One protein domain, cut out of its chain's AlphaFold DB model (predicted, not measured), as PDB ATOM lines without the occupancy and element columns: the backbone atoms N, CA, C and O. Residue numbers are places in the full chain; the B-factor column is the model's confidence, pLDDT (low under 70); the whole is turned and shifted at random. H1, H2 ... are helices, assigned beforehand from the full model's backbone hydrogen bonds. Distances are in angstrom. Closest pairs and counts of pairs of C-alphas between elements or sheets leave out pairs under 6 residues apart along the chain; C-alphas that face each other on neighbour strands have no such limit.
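AT A GLANCE: This is residues 96 to 195 of the 215 residues of the protein "Beta-glucosidase-related glycosidase" of [Ruminococcus] gnavus CAG:126 (UniProt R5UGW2). Little of this domain is regular structure: two long helices, H2 and H3, pack side by side, and long loops cover one side of the pair, with short H1 near one end. The 100 printed residues hold three named helices, H1, H2, H3 in chain order, with 39 residues, and no named strand: all helix. The whole is compact, radius of gyration of the C-alphas 12.7 A, spanning 36 by 26 by 19 A.

HOW THE PARTS SIT: H2, residues 127 to 143, and H3, residues 173 to 189, touch, closest at the C-alphas of Tyr 131 and Ala 182, 4.7 A; they run the same way at 38 degrees, only just a steep tilt. H1, residues 118 to 122, touches H3 at its residues 175 to 179 alone, closest at the C-alphas of Ala 122 and Met 179, 6.5 A. H1 and H2 only just touch, only at the corner, with 3 pairs of C-alphas within 8 A, the closest those of Val 121 and Ala 130, 6.3 A. Residues 148 to 149 pair in parallel with 96 to 97 and with 193 to 194. In H1, H2 and H3 every O i to N i+4 pair is within hydrogen-bond range.

IN THESE COORDINATES: H2 measures 24.5 A from C-alpha 127 at (62.177, 36.103, 103.481); H3 measures 23.9 A, ending at C-alpha 189, (63.951, 35.506, 118.435); H1 measures 6.1 A.

THE WHOLE: The C-alphas farthest apart, of Gly 145 and Ser 159, are 37.2 A apart. The printed part has no cut; the H2 to H3 link is long, 29 residues. No printed residue is under 70 in pLDDT.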
ATOM      1  N   ASP A  96      53.378  22.085 123.519       93.38
ATOM      2  CA  ASP A  96      53.706  22.244 122.111       93.38
ATOM      3  C   ASP A  96      52.433  22.096 121.266       93.38
ATOM      4  O   ASP A  96      51.470  21.437 121.671       93.38
ATOM      5  N   THR A  97      52.403  22.702 120.079       94.12
ATOM      6  CA  THR A  97      51.218  22.644 119.215       94.12
ATOM      7  C   THR A  97      51.539  22.697 117.727       94.12
ATOM      8  O   THR A  97      52.542  23.268 117.299       94.12
ATOM      9  N   ASP A  98      50.607  22.186 116.923       91.25
ATOM     10  CA  ASP A  98      50.465  22.557 115.515       91.25
ATOM     11  C   ASP A  98      49.890  23.992 115.361       91.25
ATOM     12  O   ASP A  98      49.224  24.501 116.269       91.25
ATOM     13  N   GLY A  99      50.075  24.677 114.225       88.88
ATOM     14  CA  GLY A  99      50.694  24.196 112.985       88.88
ATOM     15  C   GLY A  99      51.348  25.294 112.132       88.88
ATOM     16  O   GLY A  99      51.437  26.450 112.547       88.88
ATOM     17  N   PRO A 100      51.829  24.943 110.925       91.69
ATOM     18  CA  PRO A 100      52.626  25.837 110.075       91.69
ATOM     19  C   PRO A 100      51.848  27.044 109.523       91.69
ATOM     20  O   PRO A 100      52.453  27.994 109.052       91.69
ATOM     21  N   ALA A 101      50.513  27.027 109.585       94.12
ATOM     22  CA  ALA A 101      49.649  28.120 109.128       94.12
ATOM     23  C   ALA A 101      48.851  28.764 110.282       94.12
ATOM     24  O   ALA A 101      47.741  29.254 110.070       94.12
ATOM     25  N   GLY A 102      49.399  28.738 111.500       92.75
ATOM     26  CA  GLY A 102      48.792  29.316 112.701       92.75
ATOM     27  C   GLY A 102      48.456  28.294 113.784       92.75
ATOM     28  O   GLY A 102      48.509  27.079 113.569       92.75
ATOM     29  N   VAL A 103      48.101  28.799 114.967       93.00
ATOM     30  CA  VAL A 103      47.737  27.971 116.121       93.00
ATOM     31  C   VAL A 103      46.305  27.468 115.958       93.00
ATOM     32  O   VAL A 103      45.352  28.242 115.988       93.00
ATOM     33  N   ASN A 104      46.133  26.160 115.796       87.50
ATOM     34  CA  ASN A 104      44.808  25.549 115.724       87.50
ATOM     35  C   ASN A 104      44.853  24.147 116.320       87.50
ATOM     36  O   ASN A 104      45.145  23.169 115.629       87.50
ATOM     37  N   SER A 105      44.589  24.056 117.621       84.62
ATOM     38  CA  SER A 105      44.721  22.806 118.357       84.62
ATOM     39  C   SER A 105      43.551  22.568 119.292       84.62
ATOM     40  O   SER A 105      43.385  23.203 120.332       84.62
ATOM     41  N   PHE A 106      42.771  21.543 118.954       79.81
ATOM     42  CA  PHE A 106      41.750  20.995 119.844       79.81
ATOM     43  C   PHE A 106      42.346  20.376 121.113       79.81
ATOM     44  O   PHE A 106      41.652  20.291 122.120       79.81
ATOM     45  N   MET A 107      43.611  19.942 121.072       77.56
ATOM     46  CA  MET A 107      44.287  19.322 122.216       77.56
ATOM     47  C   MET A 107      44.598  20.347 123.307       77.56
ATOM     48  O   MET A 107      44.418  20.051 124.484       77.56
ATOM     49  N   THR A 108      45.038  21.546 122.917       79.56
ATOM     50  CA  THR A 108      45.351  22.637 123.853       79.56
ATOM     51  C   THR A 108      44.162  23.577 124.076       79.56
ATOM     52  O   THR A 108      44.185  24.385 124.999       79.56
ATOM     53  N   GLY A 109      43.115  23.482 123.247       85.00
ATOM     54  CA  GLY A 109      41.979  24.409 123.261       85.00
ATOM     55  C   GLY A 109      42.334  25.804 122.736       85.00
ATOM     56  O   GLY A 109      41.598  26.756 122.997       85.00
ATOM     57  N   SER A 110      43.455  25.929 122.022       88.56
ATOM     58  CA  SER A 110      43.994  27.189 121.512       88.56
ATOM     59  C   SER A 110      43.654  27.352 120.032       88.56
ATOM     60  O   SER A 110      43.958  26.479 119.214       88.56
ATOM     61  N   PHE A 111      43.049  28.487 119.688       92.19
ATOM     62  CA  PHE A 111      42.645  28.824 118.324       92.19
ATOM     63  C   PHE A 111      43.051  30.267 118.033       92.19
ATOM     64  O   PHE A 111      42.494  31.200 118.610       92.19
ATOM     65  N   GLY A 112      44.051  30.423 117.174       92.69
ATOM     66  CA  GLY A 112      44.617  31.698 116.761       92.69
ATOM     67  C   GLY A 112      44.216  32.093 115.344       92.69
ATOM     68  O   GLY A 112      43.219  31.625 114.783       92.69
ATOM     69  N   THR A 113      45.011  32.979 114.759       95.31
ATOM     70  CA  THR A 113      44.825  33.499 113.408       95.31
ATOM     71  C   THR A 113      45.217  32.450 112.370       95.31
ATOM     72  O   THR A 113      46.246  31.787 112.478       95.31
ATOM     73  N   GLY A 114      44.407  32.312 111.318       94.81
ATOM     74  CA  GLY A 114      44.777  31.526 110.142       94.81
ATOM     75  C   GLY A 114      45.719  32.317 109.236       94.81
ATOM     76  O   GLY A 114      45.323  33.347 108.686       94.81
ATOM     77  N   TYR A 115      46.941  31.825 109.057       95.94
ATOM     78  CA  TYR A 115      47.940  32.408 108.163       95.94
ATOM     79  C   TYR A 115      47.924  31.742 106.780       95.94
ATOM     80  O   TYR A 115      47.266  30.725 106.549       95.94
ATOM     81  N   CYS A 116      48.641  32.341 105.826       95.19
ATOM     82  CA  CYS A 116      48.843  31.731 104.514       95.19
ATOM     83  C   CYS A 116      49.617  30.416 104.655       95.19
ATOM     84  O   CYS A 116      50.541  30.318 105.455       95.19
ATOM     85  N   ALA A 117      49.258  29.418 103.849       95.00
ATOM     86  CA  ALA A 117      49.989  28.158 103.815       95.00
ATOM     87  C   ALA A 117      51.388  28.346 103.193       95.00
ATOM     88  O   ALA A 117      51.570  29.244 102.363       95.00
ATOM     89  N   GLY A 118      52.346  27.486 103.554       95.50
ATOM     90  CA  GLY A 118      53.760  27.602 103.165       95.50
ATOM     91  C   GLY A 118      53.985  27.825 101.666       95.50
ATOM     92  O   GLY A 118      54.793  28.670 101.283       95.50
ATOM     93  N   ILE A 119      53.186  27.189 100.803       96.50
ATOM     94  CA  ILE A 119      53.298  27.364  99.348       96.50
ATOM     95  C   ILE A 119      53.010  28.804  98.893       96.50
ATOM     96  O   ILE A 119      53.655  29.308  97.976       96.50
ATOM     97  N   LEU A 120      52.052  29.490  99.528       97.62
ATOM     98  CA  LEU A 120      51.730  30.886  99.215       97.62
ATOM     99  C   LEU A 120      52.811  31.828  99.739       97.62
ATOM    100  O   LEU A 120      53.139  32.806  99.073       97.62
ATOM    101  N   VAL A 121      53.383  31.516 100.904       97.50
ATOM    102  CA  VAL A 121      54.513  32.264 101.469       97.50
ATOM    103  C   VAL A 121      55.721  32.155 100.539       97.50
ATOM    104  O   VAL A 121      56.286  33.175 100.149       97.50
ATOM    105  N   ALA A 122      56.046  30.949 100.066       98.00
ATOM    106  CA  ALA A 122      57.147  30.720  99.133       98.00
ATOM    107  C   ALA A 122      56.975  31.478  97.806       98.00
ATOM    108  O   ALA A 122      57.940  32.025  97.273       98.00
ATOM    109  N   GLN A 123      55.741  31.584  97.296       98.00
ATOM    110  CA  GLN A 123      55.429  32.338  96.073       98.00
ATOM    111  C   GLN A 123      55.714  33.841  96.182       98.00
ATOM    112  O   GLN A 123      55.780  34.518  95.155       98.00
ATOM    113  N   THR A 124      55.920  34.372  97.389       98.31
ATOM    114  CA  THR A 124      56.333  35.769  97.571       98.31
ATOM    115  C   THR A 124      57.810  36.008  97.266       98.31
ATOM    116  O   THR A 124      58.176  37.152  97.003       98.31
ATOM    117  N   TRP A 125      58.651  34.961  97.310       98.25
ATOM    118  CA  TRP A 125      60.117  35.072  97.234       98.25
ATOM    119  C   TRP A 125      60.691  36.110  98.219       98.25
ATOM    120  O   TRP A 125      61.678  36.781  97.924       98.25
ATOM    121  N   ASN A 126      60.039  36.276  99.375       98.56
ATOM    122  CA  ASN A 126      60.337  37.321 100.340       98.56
ATOM    123  C   ASN A 126      60.510  36.746 101.755       98.56
ATOM    124  O   ASN A 126      59.538  36.496 102.469       98.56
ATOM    125  N   GLU A 127      61.770  36.592 102.158       98.62
ATOM    126  CA  GLU A 127      62.177  36.103 103.481       98.62
ATOM    127  C   GLU A 127      61.660  37.010 104.617       98.62
ATOM    128  O   GLU A 127      61.227  36.510 105.652       98.62
ATOM    129  N   ASP A 128      61.572  38.332 104.408       98.69
ATOM    130  CA  ASP A 128      61.036  39.255 105.420       98.69
ATOM    131  C   ASP A 128      59.542  39.012 105.697       98.69
ATOM    132  O   ASP A 128      59.061  39.256 106.808       98.69
ATOM    133  N   LEU A 129      58.775  38.575 104.689       98.31
ATOM    134  CA  LEU A 129      57.364  38.226 104.872       98.31
ATOM    135  C   LEU A 129      57.206  36.893 105.603       98.31
ATOM    136  O   LEU A 129      56.340  36.801 106.473       98.31
ATOM    137  N   ALA A 130      58.051  35.906 105.296       98.31
ATOM    138  CA  ALA A 130      58.099  34.641 106.025       98.31
ATOM    139  C   ALA A 130      58.442  34.876 107.509       98.31
ATOM    140  O   ALA A 130      57.693  34.458 108.392       98.31
ATOM    141  N   TYR A 131      59.475  35.681 107.789       98.69
ATOM    142  CA  TYR A 131      59.849  36.081 109.148       98.69
ATOM    143  C   TYR A 131      58.680  36.740 109.899       98.69
ATOM    144  O   TYR A 131      58.347  36.355 111.019       98.69
ATOM    145  N   LYS A 132      58.007  37.728 109.289       98.31
ATOM    146  CA  LYS A 132      56.875  38.431 109.926       98.31
ATOM    147  C   LYS A 132      55.679  37.520 110.186       98.31
ATOM    148  O   LYS A 132      54.986  37.703 111.187       98.31
ATOM    149  N   LEU A 133      55.424  36.565 109.295       97.69
ATOM    150  CA  LEU A 133      54.375  35.567 109.478       97.69
ATOM    151  C   LEU A 133      54.671  34.703 110.708       97.69
ATOM    152  O   LEU A 133      53.830  34.622 111.602       97.69
ATOM    153  N   ALA A 134      55.879  34.145 110.805       97.88
ATOM    154  CA  ALA A 134      56.287  33.334 111.949       97.88
ATOM    155  C   ALA A 134      56.390  34.137 113.254       97.88
ATOM    156  O   ALA A 134      56.059  33.615 114.317       97.88
ATOM    157  N   GLN A 135      56.760  35.419 113.195       98.12
ATOM    158  CA  GLN A 135      56.696  36.318 114.350       98.12
ATOM    159  C   GLN A 135      55.257  36.462 114.870       98.12
ATOM    160  O   GLN A 135      55.032  36.409 116.077       98.12
ATOM    161  N   GLY A 136      54.276  36.604 113.971       97.75
ATOM    162  CA  GLY A 136      52.858  36.646 114.334       97.75
ATOM    163  C   GLY A 136      52.396  35.361 115.021       97.75
ATOM    164  O   GLY A 136      51.840  35.419 116.116       97.75
ATOM    165  N   ILE A 137      52.711  34.204 114.427       97.62
ATOM    166  CA  ILE A 137      52.421  32.887 115.021       97.62
ATOM    167  C   ILE A 137      53.081  32.757 116.402       97.62
ATOM    168  O   ILE A 137      52.451  32.305 117.356       97.62
ATOM    169  N   SER A 138      54.335  33.189 116.536       97.88
ATOM    170  CA  SER A 138      55.098  33.091 117.786       97.88
ATOM    171  C   SER A 138      54.546  33.969 118.903       97.88
ATOM    172  O   SER A 138      54.639  33.599 120.075       97.88
ATOM    173  N   GLN A 139      53.949  35.114 118.569       97.00
ATOM    174  CA  GLN A 139      53.238  35.928 119.550       97.00
ATOM    175  C   GLN A 139      51.984  35.205 120.057       97.00
ATOM    176  O   GLN A 139      51.768  35.147 121.264       97.00
ATOM    177  N   GLU A 140      51.203  34.585 119.166       96.62
ATOM    178  CA  GLU A 140      50.019  33.819 119.574       96.62
ATOM    179  C   GLU A 140      50.388  32.616 120.450       96.62
ATOM    180  O   GLU A 140      49.727  32.349 121.452       96.62
ATOM    181  N   LEU A 141      51.472  31.907 120.121       96.75
ATOM    182  CA  LEU A 141      51.979  30.809 120.947       96.75
ATOM    183  C   LEU A 141      52.287  31.272 122.376       96.75
ATOM    184  O   LEU A 141      51.857  30.625 123.332       96.75
ATOM    185  N   GLN A 142      52.962  32.414 122.529       95.88
ATOM    186  CA  GLN A 142      53.244  32.995 123.843       95.88
ATOM    187  C   GLN A 142      51.964  33.397 124.584       95.88
ATOM    188  O   GLN A 142      51.833  33.094 125.770       95.88
ATOM    189  N   ASP A 143      51.008  34.023 123.893       95.19
ATOM    190  CA  ASP A 143      49.730  34.443 124.481       95.19
ATOM    191  C   ASP A 143      48.925  33.241 125.011       95.19
ATOM    192  O   ASP A 143      48.221  33.347 126.018       95.19
ATOM    193  N   PHE A 144      49.074  32.073 124.379       95.19
ATOM    194  CA  PHE A 144      48.470  30.814 124.817       95.19
ATOM    195  C   PHE A 144      49.317  30.016 125.823       95.19
ATOM    196  O   PHE A 144      48.880  28.955 126.270       95.19
ATOM    197  N   GLY A 145      50.502  30.501 126.205       94.00
ATOM    198  CA  GLY A 145      51.405  29.801 127.125       94.00
ATOM    199  C   GLY A 145      52.044  28.543 126.527       94.00
ATOM    200  O   GLY A 145      52.385  27.619 127.265       94.00
ATOM    201  N   LEU A 146      52.183  28.495 125.203       95.38
ATOM    202  CA  LEU A 146      52.793  27.400 124.455       95.38
ATOM    203  C   LEU A 146      54.278  27.701 124.232       95.38
ATOM    204  O   LEU A 146      54.675  28.836 123.978       95.38
ATOM    205  N   ASN A 147      55.111  26.673 124.350       95.25
ATOM    206  CA  ASN A 147      56.565  26.775 124.240       95.25
ATOM    207  C   ASN A 147      57.067  26.264 122.891       95.25
ATOM    208  O   ASN A 147      58.074  26.757 122.385       95.25
ATOM    209  N   GLY A 148      56.388  25.255 122.344       95.25
ATOM    210  CA  GLY A 148      56.791  24.559 121.137       95.25
ATOM    211  C   GLY A 148      55.867  24.779 119.953       95.25
ATOM    212  O   GLY A 148      54.644  24.704 120.072       95.25
ATOM    213  N   TRP A 149      56.472  24.968 118.787       96.38
ATOM    214  CA  TRP A 149      55.778  25.101 117.519       96.38
ATOM    215  C   TRP A 149      56.137  23.951 116.589       96.38
ATOM    216  O   TRP A 149      57.271  23.846 116.132       96.38
ATOM    217  N   TYR A 150      55.169  23.102 116.256       94.69
ATOM    218  CA  TYR A 150      55.323  22.080 115.221       94.69
ATOM    219  C   TYR A 150      55.248  22.717 113.832       94.69
ATOM    220  O   TYR A 150      54.289  22.536 113.077       94.69
ATOM    221  N   GLY A 151      56.290  23.472 113.515       93.56
ATOM    222  CA  GLY A 151      56.539  24.176 112.274       93.56
ATOM    223  C   GLY A 151      57.950  24.782 112.285       93.56
ATOM    224  O   GLY A 151      58.589  24.835 113.341       93.56
ATOM    225  N   PRO A 152      58.445  25.231 111.123       95.06
ATOM    226  CA  PRO A 152      57.809  25.144 109.803       95.06
ATOM    227  C   PRO A 152      57.780  23.721 109.209       95.06
ATOM    228  O   PRO A 152      58.384  22.783 109.737       95.06
ATOM    229  N   SER A 153      57.035  23.541 108.108       93.69
ATOM    230  CA  SER A 153      56.941  22.264 107.378       93.69
ATOM    231  C   SER A 153      57.721  22.324 106.060       93.69
ATOM    232  O   SER A 153      57.451  23.169 105.217       93.69
ATOM    233  N   MET A 154      58.686  21.425 105.867       91.06
ATOM    234  CA  MET A 154      59.820  21.635 104.953       91.06
ATOM    235  C   MET A 154      60.158  20.444 104.039       91.06
ATOM    236  O   MET A 154      61.276  20.338 103.535       91.06
ATOM    237  N   ASN A 155      59.230  19.513 103.818       94.81
ATOM    238  CA  ASN A 155      59.437  18.506 102.771       94.81
ATOM    239  C   ASN A 155      59.386  19.161 101.378       94.81
ATOM    240  O   ASN A 155      58.772  20.208 101.199       94.81
ATOM    241  N   LEU A 156      60.018  18.543 100.378       95.62
ATOM    242  CA  LEU A 156      60.045  19.095  99.019       95.62
ATOM    243  C   LEU A 156      58.816  18.678  98.211       95.62
ATOM    244  O   LEU A 156      58.286  17.580  98.368       95.62
ATOM    245  N   HIS A 157      58.398  19.498  97.251       95.56
ATOM    246  CA  HIS A 157      57.353  19.112  96.296       95.56
ATOM    247  C   HIS A 157      57.884  18.124  95.247       95.56
ATOM    248  O   HIS A 157      58.031  18.452  94.075       95.56
ATOM    249  N   ARG A 158      58.146  16.871  95.639       94.12
ATOM    250  CA  ARG A 158      58.611  15.823  94.707       94.12
ATOM    251  C   ARG A 158      57.594  15.514  93.599       94.12
ATOM    252  O   ARG A 158      57.961  15.060  92.518       94.12
ATOM    253  N   SER A 159      56.307  15.687  93.889       92.56
ATOM    254  CA  SER A 159      55.199  15.439  92.967       92.56
ATOM    255  C   SER A 159      54.095  16.454  93.211       92.56
ATOM    256  O   SER A 159      53.777  16.748  94.361       92.56
ATOM    257  N   ALA A 160      53.438  16.917  92.145       91.44
ATOM    258  CA  ALA A 160      52.270  17.795  92.239       91.44
ATOM    259  C   ALA A 160      51.076  17.149  92.976       91.44
ATOM    260  O   ALA A 160      50.177  17.852  93.422       91.44
ATOM    261  N   PHE A 161      51.073  15.820  93.130       90.44
ATOM    262  CA  PHE A 161      50.025  15.065  93.827       90.44
ATOM    263  C   PHE A 161      50.315  14.845  95.324       90.44
ATOM    264  O   PHE A 161      49.639  14.044  95.972       90.44
ATOM    265  N   GLY A 162      51.328  15.516  95.881       88.25
ATOM    266  CA  GLY A 162      51.634  15.460  97.307       88.25
ATOM    267  C   GLY A 162      50.517  16.092  98.140       88.25
ATOM    268  O   GLY A 162      50.275  17.294  98.066       88.25
ATOM    269  N   GLY A 163      49.840  15.289  98.967       90.25
ATOM    270  CA  GLY A 163      48.681  15.739  99.752       90.25
ATOM    271  C   GLY A 163      48.983  16.818 100.801       90.25
ATOM    272  O   GLY A 163      48.054  17.446 101.300       90.25
ATOM    273  N   ARG A 164      50.264  17.044 101.123       93.25
ATOM    274  CA  ARG A 164      50.737  18.056 102.083       93.25
ATOM    275  C   ARG A 164      51.551  19.179 101.431       93.25
ATOM    276  O   ARG A 164      52.031  20.053 102.132       93.25
ATOM    277  N   ASN A 165      51.636  19.229 100.097       94.62
ATOM    278  CA  ASN A 165      52.362  20.303  99.401       94.62
ATOM    279  C   ASN A 165      51.855  21.707  99.765       94.62
ATOM    280  O   ASN A 165      52.588  22.675  99.653       94.62
ATOM    281  N   PHE A 166      50.599  21.849 100.191       94.25
ATOM    282  CA  PHE A 166      50.069  23.159 100.564       94.25
ATOM    283  C   PHE A 166      50.814  23.787 101.757       94.25
ATOM    284  O   PHE A 166      50.959  25.005 101.796       94.25
ATOM    285  N   GLU A 167      51.281  22.983 102.719       94.12
ATOM    286  CA  GLU A 167      51.999  23.463 103.911       94.12
ATOM    287  C   GLU A 167      53.523  23.468 103.744       94.12
ATOM    288  O   GLU A 167      54.214  24.011 104.599       94.12
ATOM    289  N   TYR A 168      54.035  22.882 102.660       96.31
ATOM    290  CA  TYR A 168      55.446  22.907 102.283       96.31
ATOM    291  C   TYR A 168      55.739  24.093 101.346       96.31
ATOM    292  O   TYR A 168      54.822  24.729 100.825       96.31
ATOM    293  N   TYR A 169      57.018  24.416 101.139       97.56
ATOM    294  CA  TYR A 169      57.415  25.617 100.397       97.56
ATOM    295  C   TYR A 169      57.545  25.395  98.887       97.56
ATOM    296  O   TYR A 169      56.889  26.079  98.098       97.56
ATOM    297  N   SER A 170      58.423  24.483  98.458       97.44
ATOM    298  CA  SER A 170      58.800  24.357  97.047       97.44
ATOM    299  C   SER A 170      59.336  22.967  96.690       97.44
ATOM    300  O   SER A 170      59.670  22.149  97.544       97.44
ATOM    301  N   GLU A 171      59.440  22.696  95.389       97.00
ATOM    302  CA  GLU A 171      60.292  21.624  94.854       97.00
ATOM    303  C   GLU A 171      61.784  21.984  94.936       97.00
ATOM    304  O   GLU A 171      62.633  21.096  94.991       97.00
ATOM    305  N   ASP A 172      62.099  23.283  94.973       97.81
ATOM    306  CA  ASP A 172      63.461  23.789  95.074       97.81
ATOM    307  C   ASP A 172      63.939  23.840  96.528       97.81
ATOM    308  O   ASP A 172      63.316  24.447  97.406       97.81
ATOM    309  N   SER A 173      65.089  23.215  96.769       96.50
ATOM    310  CA  SER A 173      65.685  23.129  98.103       96.50
ATOM    311  C   SER A 173      66.207  24.466  98.629       96.50
ATOM    312  O   SER A 173      66.144  24.694  99.833       96.50
ATOM    313  N   ILE A 174      66.683  25.364  97.759       98.19
ATOM    314  CA  ILE A 174      67.263  26.642  98.191       98.19
ATOM    315  C   ILE A 174      66.151  27.592  98.627       98.19
ATOM    316  O   ILE A 174      66.229  28.166  99.709       98.19
ATOM    317  N   LEU A 175      65.091  27.719  97.826       98.19
ATOM    318  CA  LEU A 175      63.918  28.510  98.175       98.19
ATOM    319  C   LEU A 175      63.277  28.001  99.468       98.19
ATOM    320  O   LEU A 175      62.952  28.802 100.340       98.19
ATOM    321  N   SER A 176      63.130  26.679  99.602       97.50
ATOM    322  CA  SER A 176      62.561  26.074 100.812       97.50
ATOM    323  C   SER A 176      63.407  26.392 102.047       97.50
ATOM    324  O   SER A 176      62.857  26.841 103.047       97.50
ATOM    325  N   ALA A 177      64.733  26.248 101.950       97.50
ATOM    326  CA  ALA A 177      65.653  26.550 103.044       97.50
ATOM    327  C   ALA A 177      65.638  28.034 103.440       97.50
ATOM    328  O   ALA A 177      65.696  28.346 104.621       97.50
ATOM    329  N   ARG A 178      65.526  28.964 102.482       98.44
ATOM    330  CA  ARG A 178      65.463  30.405 102.779       98.44
ATOM    331  C   ARG A 178      64.189  30.811 103.513       98.44
ATOM    332  O   ARG A 178      64.248  31.580 104.466       98.44
ATOM    333  N   MET A 179      63.042  30.284 103.083       98.38
ATOM    334  CA  MET A 179      61.763  30.551 103.751       98.38
ATOM    335  C   MET A 179      61.753  29.978 105.169       98.38
ATOM    336  O   MET A 179      61.365  30.657 106.114       98.38
ATOM    337  N   GLU A 180      62.237  28.747 105.313       95.75
ATOM    338  CA  GLU A 180      62.368  28.064 106.596       95.75
ATOM    339  C   GLU A 180      63.329  28.792 107.543       95.75
ATOM    340  O   GLU A 180      62.961  29.059 108.682       95.75
ATOM    341  N   GLU A 181      64.522  29.172 107.075       98.12
ATOM    342  CA  GLU A 181      65.509  29.932 107.852       98.12
ATOM    343  C   GLU A 181      64.885  31.209 108.433       98.12
ATOM    344  O   GLU A 181      65.066  31.516 109.613       98.12
ATOM    345  N   ALA A 182      64.096  31.932 107.634       98.44
ATOM    346  CA  ALA A 182      63.396  33.127 108.085       98.44
ATOM    347  C   ALA A 182      62.347  32.829 109.174       98.44
ATOM    348  O   ALA A 182      62.297  33.533 110.185       98.44
ATOM    349  N   GLU A 183      61.528  31.786 109.003       98.25
ATOM    350  CA  GLU A 183      60.509  31.405 109.993       98.25
ATOM    351  C   GLU A 183      61.117  30.864 111.298       98.25
ATOM    352  O   GLU A 183      60.663  31.215 112.390       98.25
ATOM    353  N   VAL A 184      62.173  30.053 111.202       98.25
ATOM    354  CA  VAL A 184      62.904  29.500 112.351       98.25
ATOM    355  C   VAL A 184      63.551  30.614 113.164       98.25
ATOM    356  O   VAL A 184      63.394  30.641 114.386       98.25
ATOM    357  N   ASN A 185      64.230  31.561 112.511       98.56
ATOM    358  CA  ASN A 185      64.845  32.690 113.208       98.56
ATOM    359  C   ASN A 185      63.792  33.550 113.926       98.56
ATOM    360  O   ASN A 185      63.991  33.898 115.087       98.56
ATOM    361  N   ALA A 186      62.637  33.810 113.304       98.44
ATOM    362  CA  ALA A 186      61.551  34.551 113.951       98.44
ATOM    363  C   ALA A 186      61.010  33.853 115.211       98.44
ATOM    364  O   ALA A 186      60.715  34.518 116.211       98.44
ATOM    365  N   ALA A 187      60.887  32.523 115.181       98.19
ATOM    366  CA  ALA A 187      60.473  31.734 116.340       98.19
ATOM    367  C   ALA A 187      61.519  31.780 117.465       98.19
ATOM    368  O   ALA A 187      61.168  32.049 118.617       98.19
ATOM    369  N   LEU A 188      62.801  31.598 117.131       97.50
ATOM    370  CA  LEU A 188      63.901  31.658 118.099       97.50
ATOM    371  C   LEU A 188      64.026  33.047 118.743       97.50
ATOM    372  O   LEU A 188      64.116  33.142 119.967       97.50
ATOM    373  N   ASP A 189      63.940  34.118 117.949       98.25
ATOM    374  CA  ASP A 189      63.951  35.506 118.435       98.25
ATOM    375  C   ASP A 189      62.746  35.809 119.347       98.25
ATOM    376  O   ASP A 189      62.808  36.680 120.218       98.25
ATOM    377  N   SER A 190      61.663  35.042 119.193       97.56
ATOM    378  CA  SER A 190      60.456  35.102 120.022       97.56
ATOM    379  C   SER A 190      60.478  34.141 121.221       97.56
ATOM    380  O   SER A 190      59.480  34.033 121.929       97.56
ATOM    381  N   ASN A 191      61.599  33.461 121.495       95.69
ATOM    382  CA  ASN A 191      61.739  32.440 122.547       95.69
ATOM    383  C   ASN A 191      60.761  31.255 122.420       95.69
ATOM    384  O   ASN A 191      60.396  30.634 123.422       95.69
ATOM    385  N   ILE A 192      60.349  30.933 121.195       97.75
ATOM    386  CA  ILE A 192      59.585  29.731 120.863       97.75
ATOM    387  C   ILE A 192      60.547  28.672 120.331       97.75
ATOM    388  O   ILE A 192      61.499  28.990 119.621       97.75
ATOM    389  N   TYR A 193      60.298  27.406 120.660       95.88
ATOM    390  CA  TYR A 193      61.031  26.276 120.096       95.88
ATOM    391  C   TYR A 193      60.378  25.829 118.778       95.88
ATOM    392  O   TYR A 193      59.300  25.229 118.824       95.88
ATOM    393  N   PRO A 194      60.988  26.094 117.607       96.56
ATOM    394  CA  PRO A 194      60.511  25.543 116.346       96.56
ATOM    395  C   PRO A 194      60.914  24.069 116.214       96.56
ATOM    396  O   PRO A 194      62.051  23.685 116.493       96.56
ATOM    397  N   TYR A 195      59.987  23.246 115.736       95.00
ATOM    398  CA  TYR A 195      60.210  21.843 115.405       95.00
ATOM    399  C   TYR A 195      60.000  21.645 113.908       95.00
ATOM    400  O   TYR A 195      58.883  21.424 113.426       95.00
TER     401      TYR A 195